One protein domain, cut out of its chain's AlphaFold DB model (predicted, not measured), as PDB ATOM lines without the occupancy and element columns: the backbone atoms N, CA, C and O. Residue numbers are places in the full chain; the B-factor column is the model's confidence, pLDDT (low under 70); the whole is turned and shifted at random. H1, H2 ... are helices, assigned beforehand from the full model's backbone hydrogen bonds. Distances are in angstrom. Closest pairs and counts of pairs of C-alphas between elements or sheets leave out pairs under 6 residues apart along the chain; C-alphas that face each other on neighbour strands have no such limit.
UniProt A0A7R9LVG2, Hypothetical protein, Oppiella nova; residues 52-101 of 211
ATOM      1  N   LYS A  52     139.194 110.725 169.858       50.97
ATOM      2  CA  LYS A  52     140.121 110.086 170.816       50.97
ATOM      3  C   LYS A  52     141.447 109.709 170.165       50.97
ATOM      4  O   LYS A  52     142.476 109.766 170.825       50.97
ATOM      5  N   GLU A  53     141.399 109.383 168.880       57.69
ATOM      6  CA  GLU A  53     142.549 108.988 168.076       57.69
ATOM      7  C   GLU A  53     143.586 110.120 168.012       57.69
ATOM      8  O   GLU A  53     144.736 109.899 168.373       57.69
ATOM      9  N   ASP A  54     143.176 111.356 167.707       56.62
ATOM     10  CA  ASP A  54     144.088 112.509 167.609       56.62
ATOM     11  C   ASP A  54     144.783 112.829 168.946       56.62
ATOM     12  O   ASP A  54     145.939 113.255 168.987       56.62
ATOM     13  N   ILE A  55     144.077 112.613 170.061       59.25
ATOM     14  CA  ILE A  55     144.586 112.879 171.413       59.25
ATOM     15  C   ILE A  55     145.552 111.780 171.866       59.25
ATOM     16  O   ILE A  55     146.534 112.082 172.546       59.25
ATOM     17  N   ASP A  56     145.279 110.524 171.513       56.94
ATOM     18  CA  ASP A  56     146.136 109.387 171.851       56.94
ATOM     19  C   ASP A  56     147.401 109.361 170.967       56.94
ATOM     20  O   ASP A  56     148.490 109.120 171.487       56.94
ATOM     21  N   LEU A  57     147.306 109.749 169.685       58.06
ATOM     22  CA  LEU A  57     148.454 109.933 168.779       58.06
ATOM     23  C   LEU A  57     149.397 111.055 169.239       58.06
ATOM     24  O   LEU A  57     150.615 110.875 169.253       58.06
ATOM     25  N   ALA A  58     148.858 112.194 169.683       61.12
ATOM     26  CA  ALA A  58     149.669 113.288 170.230       61.12
ATOM     27  C   ALA A  58     150.376 112.914 171.549       61.12
ATOM     28  O   ALA A  58     151.342 113.564 171.949       61.12
ATOM     29  N   LYS A  59     149.894 111.873 172.238       60.94
ATOM     30  CA  LYS A  59     150.405 111.420 173.536       60.94
ATOM     31  C   LYS A  59     151.624 110.506 173.444       60.94
ATOM     32  O   LYS A  59     152.280 110.311 174.464       60.94
ATOM     33  N   GLU A  60     151.924 109.963 172.265       59.47
ATOM     34  CA  GLU A  60     153.004 108.985 172.066       59.47
ATOM     35  C   GLU A  60     154.126 109.468 171.127       59.47
ATOM     36  O   GLU A  60     154.973 108.673 170.729       59.47
ATOM     37  N   VAL A  61     154.212 110.767 170.810       71.94
ATOM     38  CA  VAL A  61     155.357 111.298 170.047       71.94
ATOM     39  C   VAL A  61     156.583 111.406 170.959       71.94
ATOM     40  O   VAL A  61     156.782 112.394 171.667       71.94
ATOM     41  N   THR A  62     157.416 110.368 170.958       72.25
ATOM     42  CA  THR A  62     158.750 110.398 171.564       72.25
ATOM     43  C   THR A  62     159.724 111.129 170.639       72.25
ATOM     44  O   THR A  62     160.034 110.654 169.553       72.25
ATOM     45  N   ILE A  63     160.201 112.295 171.078       78.81
ATOM     46  CA  ILE A  63     161.180 113.136 170.368       78.81
ATOM     47  C   ILE A  63     162.588 112.587 170.659       78.81
ATOM     48  O   ILE A  63     163.175 112.876 171.706       78.81
ATOM     49  N   GLU A  64     163.118 111.750 169.767       81.81
ATOM     50  CA  GLU A  64     164.423 111.076 169.914       81.81
ATOM     51  C   GLU A  64     165.563 111.767 169.146       81.81
ATOM     52  O   GLU A  64     166.716 111.340 169.232       81.81
ATOM     53  N   GLU A  65     165.285 112.854 168.419       80.88
ATOM     54  CA  GLU A  65     166.244 113.491 167.506       80.88
ATOM     55  C   GLU A  65     167.510 114.000 168.214       80.88
ATOM     56  O   GLU A  65     168.586 114.046 167.617       80.88
ATOM     57  N   HIS A  66     167.409 114.324 169.506       83.31
ATOM     58  CA  HIS A  66     168.525 114.777 170.340       83.31
ATOM     59  C   HIS A  66     169.541 113.673 170.690       83.31
ATOM     60  O   HIS A  66     170.622 113.979 171.190       83.31
ATOM     61  N   LEU A  67     169.217 112.399 170.435       86.50
ATOM     62  CA  LEU A  67     170.105 111.254 170.669       86.50
ATOM     63  C   LEU A  67     170.955 110.902 169.436       86.50
ATOM     64  O   LEU A  67     171.835 110.042 169.512       86.50
ATOM     65  N   TYR A  68     170.691 111.519 168.281       85.12
ATOM     66  CA  TYR A  68     171.374 111.199 167.029       85.12
ATOM     67  C   TYR A  68     172.662 112.009 166.840       85.12
ATOM     68  O   TYR A  68     172.765 113.177 167.201       85.12
ATOM     69  N   THR A  69     173.662 111.392 166.207       86.81
ATOM     70  CA  THR A  69     174.867 112.091 165.735       86.81
ATOM     71  C   THR A  69     174.503 113.102 164.641       86.81
ATOM     72  O   THR A  69     173.620 112.826 163.831       86.81
ATOM     73  N   LEU A  70     175.230 114.223 164.550       84.00
ATOM     74  CA  LEU A  70     174.983 115.305 163.579       84.00
ATOM     75  C   LEU A  70     174.771 114.805 162.139       84.00
ATOM     76  O   LEU A  70     173.795 115.184 161.504       84.00
ATOM     77  N   ASN A  71     175.608 113.885 161.649       83.00
ATOM     78  CA  ASN A  71     175.453 113.316 160.302       83.00
ATOM     79  C   ASN A  71     174.126 112.561 160.120       83.00
ATOM     80  O   ASN A  71     173.462 112.712 159.097       83.00
ATOM     81  N   LYS A  72     173.717 111.777 161.124       85.44
ATOM     82  CA  LYS A  72     172.454 111.031 161.103       85.44
ATOM     83  C   LYS A  72     171.256 111.982 161.179       85.44
ATOM     84  O   LYS A  72     170.264 111.761 160.490       85.44
ATOM     85  N   LEU A  73     171.363 113.058 161.960       84.62
ATOM     86  CA  LEU A  73     170.337 114.094 162.064       84.62
ATOM     87  C   LEU A  73     170.163 114.851 160.737       84.62
ATOM     88  O   LEU A  73     169.049 114.948 160.230       84.62
ATOM     89  N   CYS A  74     171.266 115.307 160.139       82.31
ATOM     90  CA  CYS A  74     171.286 115.999 158.850       82.31
ATOM     91  C   CYS A  74     170.724 115.119 157.717       82.31
ATOM     92  O   CYS A  74     169.943 115.593 156.893       82.31
ATOM     93  N   GLN A  75     171.026 113.815 157.725       84.12
ATOM     94  CA  GLN A  75     170.447 112.856 156.780       84.12
ATOM     95  C   GLN A  75     168.942 112.629 157.008       84.12
ATOM     96  O   GLN A  75     168.189 112.538 156.044       84.12
ATOM     97  N   THR A  76     168.498 112.564 158.267       84.19
ATOM     98  CA  THR A  76     167.085 112.328 158.626       84.19
ATOM     99  C   THR A  76     166.205 113.543 158.316       84.19
ATOM    100  O   THR A  76     165.102 113.386 157.802       84.19
ATOM    101  N   LEU A  77     166.698 114.757 158.582       82.56
ATOM    102  CA  LEU A  77     165.996 116.018 158.306       82.56
ATOM    103  C   LEU A  77     166.156 116.499 156.851       82.56
ATOM    104  O   LEU A  77     165.512 117.476 156.451       82.56
ATOM    105  N   GLY A  78     167.022 115.845 156.068       81.44
ATOM    106  CA  GLY A  78     167.368 116.262 154.711       81.44
ATOM    107  C   GLY A  78     167.925 117.686 154.681       81.44
ATOM    108  O   GLY A  78     167.441 118.515 153.917       81.44
ATOM    109  N   THR A  79     168.863 118.006 155.576       81.69
ATOM    110  CA  THR A  79     169.483 119.338 155.703       81.69
ATOM    111  C   THR A  79     171.000 119.221 155.788       81.69
ATOM    112  O   THR A  79     171.508 118.257 156.353       81.69
ATOM    113  N   SER A  80     171.738 120.214 155.289       80.19
ATOM    114  CA  SER A  80     173.196 120.276 155.454       80.19
ATOM    115  C   SER A  80     173.575 120.838 156.825       80.19
ATOM    116  O   SER A  80     173.006 121.841 157.255       80.19
ATOM    117  N   CYS A  81     174.556 120.227 157.500       74.56
ATOM    118  CA  CYS A  81     174.996 120.673 158.825       74.56
ATOM    119  C   CYS A  81     175.762 122.014 158.792       74.56
ATOM    120  O   CYS A  81     175.780 122.722 159.794       74.56
ATOM    121  N   GLU A  82     176.386 122.367 157.661       74.88
ATOM    122  CA  GLU A  82     177.114 123.638 157.488       74.88
ATOM    123  C   GLU A  82     176.284 124.706 156.771       74.88
ATOM    124  O   GLU A  82     176.341 125.880 157.129       74.88
ATOM    125  N   SER A  83     175.523 124.316 155.744       69.69
ATOM    126  CA  SER A  83     174.871 125.258 154.819       69.69
ATOM    127  C   SER A  83     173.351 125.356 154.972       69.69
ATOM    128  O   SER A  83     172.729 126.193 154.316       69.69
ATOM    129  N   GLY A  84     172.749 124.547 155.848       81.19
ATOM    130  CA  GLY A  84     171.311 124.567 156.097       81.19
ATOM    131  C   GLY A  84     170.495 124.050 154.910       81.19
ATOM    132  O   GLY A  84     170.839 123.033 154.301       81.19
ATOM    133  N   ILE A  85     169.382 124.730 154.619       80.75
ATOM    134  CA  ILE A  85     168.426 124.381 153.560       80.75
ATOM    135  C   ILE A  85     168.327 125.486 152.504       80.75
ATOM    136  O   ILE A  85     168.471 126.669 152.817       80.75
ATOM    137  N   SER A  86     168.049 125.102 151.256       82.75
ATOM    138  CA  SER A  86     167.811 126.048 150.160       82.75
ATOM    139  C   SER A  86     166.471 126.786 150.300       82.75
ATOM    140  O   SER A  86     165.500 126.230 150.815       82.75
ATOM    141  N   ASP A  87     166.392 128.025 149.804       77.44
ATOM    142  CA  ASP A  87     165.174 128.854 149.882       77.44
ATOM    143  C   ASP A  87     163.976 128.213 149.167       77.44
ATOM    144  O   ASP A  87     162.849 128.245 149.659       77.44
ATOM    145  N   SER A  88     164.219 127.570 148.022       82.88
ATOM    146  CA  SER A  88     163.176 126.871 147.266       82.88
ATOM    147  C   SER A  88     162.602 125.686 148.041       82.88
ATOM    148  O   SER A  88     161.400 125.435 147.989       82.88
ATOM    149  N   GLU A  89     163.439 124.965 148.783       81.38
ATOM    150  CA  GLU A  89     163.004 123.841 149.604       81.38
ATOM    151  C   GLU A  89     162.321 124.303 150.900       81.38
ATOM    152  O   GLU A  89     161.360 123.673 151.348       81.38
ATOM    153  N   ALA A  90     162.743 125.440 151.464       80.50
ATOM    154  CA  ALA A  90     162.062 126.079 152.587       80.50
ATOM    155  C   ALA A  90     160.623 126.489 152.223       80.50
ATOM    156  O   ALA A  90     159.698 126.187 152.977       80.50
ATOM    157  N   ASP A  91     160.410 127.075 151.038       82.31
ATOM    158  CA  ASP A  91     159.073 127.427 150.538       82.31
ATOM    159  C   ASP A  91     158.180 126.195 150.326       82.31
ATOM    160  O   ASP A  91     156.974 126.231 150.593       82.31
ATOM    161  N   VAL A  92     158.761 125.085 149.856       86.12
ATOM    162  CA  VAL A  92     158.043 123.810 149.704       86.12
ATOM    163  C   VAL A  92     157.613 123.269 151.067       86.12
ATOM    164  O   VAL A  92     156.453 122.882 151.229       86.12
ATOM    165  N   ARG A  93     158.508 123.285 152.063       83.88
ATOM    166  CA  ARG A  93     158.199 122.831 153.428       83.88
ATOM    167  C   ARG A  93     157.177 123.741 154.110       83.88
ATOM    168  O   ARG A  93     156.245 123.232 154.719       83.88
ATOM    169  N   LEU A  94     157.258 125.059 153.917       83.56
ATOM    170  CA  LEU A  94     156.283 126.011 154.460       83.56
ATOM    171  C   LEU A  94     154.871 125.788 153.895       83.56
ATOM    172  O   LEU A  94     153.892 125.850 154.635       83.56
ATOM    173  N   LYS A  95     154.752 125.506 152.590       84.88
ATOM    174  CA  LYS A  95     153.458 125.182 151.962       84.88
ATOM    175  C   LYS A  95     152.908 123.828 152.414       84.88
ATOM    176  O   LYS A  95     151.692 123.668 152.455       84.88
ATOM    177  N   ARG A  96     153.789 122.869 152.718       84.88
ATOM    178  CA  ARG A  96     153.421 121.520 153.169       84.88
ATOM    179  C   ARG A  96     152.987 121.497 154.636       84.88
ATOM    180  O   ARG A  96     151.936 120.947 154.938       84.88
ATOM    181  N   ASP A  97     153.794 122.084 155.517       83.38
ATOM    182  CA  ASP A  97     153.655 121.959 156.975       83.38
ATOM    183  C   ASP A  97     152.883 123.140 157.592       83.38
ATOM    184  O   ASP A  97     152.370 123.048 158.706       83.38
ATOM    185  N   GLY A  98     152.748 124.241 156.847       82.12
ATOM    186  CA  GLY A  98     152.137 125.476 157.320       82.12
ATOM    187  C   GLY A  98     153.100 126.337 158.146       82.12
ATOM    188  O   GLY A  98     154.234 125.949 158.433       82.12
ATOM    189  N   PRO A  99     152.681 127.558 158.518       79.50
ATOM    190  CA  PRO A  99     153.484 128.416 159.377       79.50
ATOM    191  C   PRO A  99     153.677 127.764 160.752       79.50
ATOM    192  O   PRO A  99     152.736 127.199 161.307       79.50
ATOM    193  N   ASN A 100     154.875 127.901 161.329       80.06
ATOM    194  CA  ASN A 100     155.182 127.452 162.691       80.06
ATOM    195  C   ASN A 100     154.474 128.349 163.727       80.06
ATOM    196  O   ASN A 100     155.079 129.214 164.360       80.06
ATOM    197  N   ALA A 101     153.159 128.193 163.828       69.50
ATOM    198  CA  ALA A 101     152.281 128.961 164.687       69.50
ATOM    199  C   ALA A 101     151.297 128.018 165.376       69.50
ATOM    200  O   ALA A 101     150.725 127.122 164.759       69.50
TER     201      ALA A 101
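What this domain is: This is residues 52 to 101 of the 211 residues of the protein "Hypothetical protein" of Oppiella nova (UniProt A0A7R9LVG2). Three separate helices are strung along an open, flat hook: H1 lies on an arm, residues 52 to 64, that sticks out, and after H2 the path folds back through H3. No helix packs on another. The printed part has 50 residues with three named helices, H1, H2, H3 in that order, and no named strand: all helix. It is only just loose, close to extended, with a radius of gyration of the C-alphas of 14.2 A and spans of 41 by 28 by 15 A.

How they stand to each other: Start at H1, residues 52 to 57; it is apart from H2, residues 70 to 77, and from H3, residues 87 to 97. H2 and H3 are apart too. In H1, H2 and H3 every O i to N i+4 pair is within hydrogen-bond range.

Where its parts are: Find C-alpha 52 at (140.121, 110.086, 170.816), where H1 begins; it is 8.6 A long. H2 spans 10.4 A from C-alpha 70. H3 spans 15.2 A, ending at C-alpha 97, (153.655, 121.959, 156.975).

The domain as a whole: The C-alphas farthest apart, Lys 52 and Glu 82, are 41.6 A apart. The printed part has no cut; H1 to H2 is a long link. Confidence is under 70 at residues 52 to 60, 83 and 101.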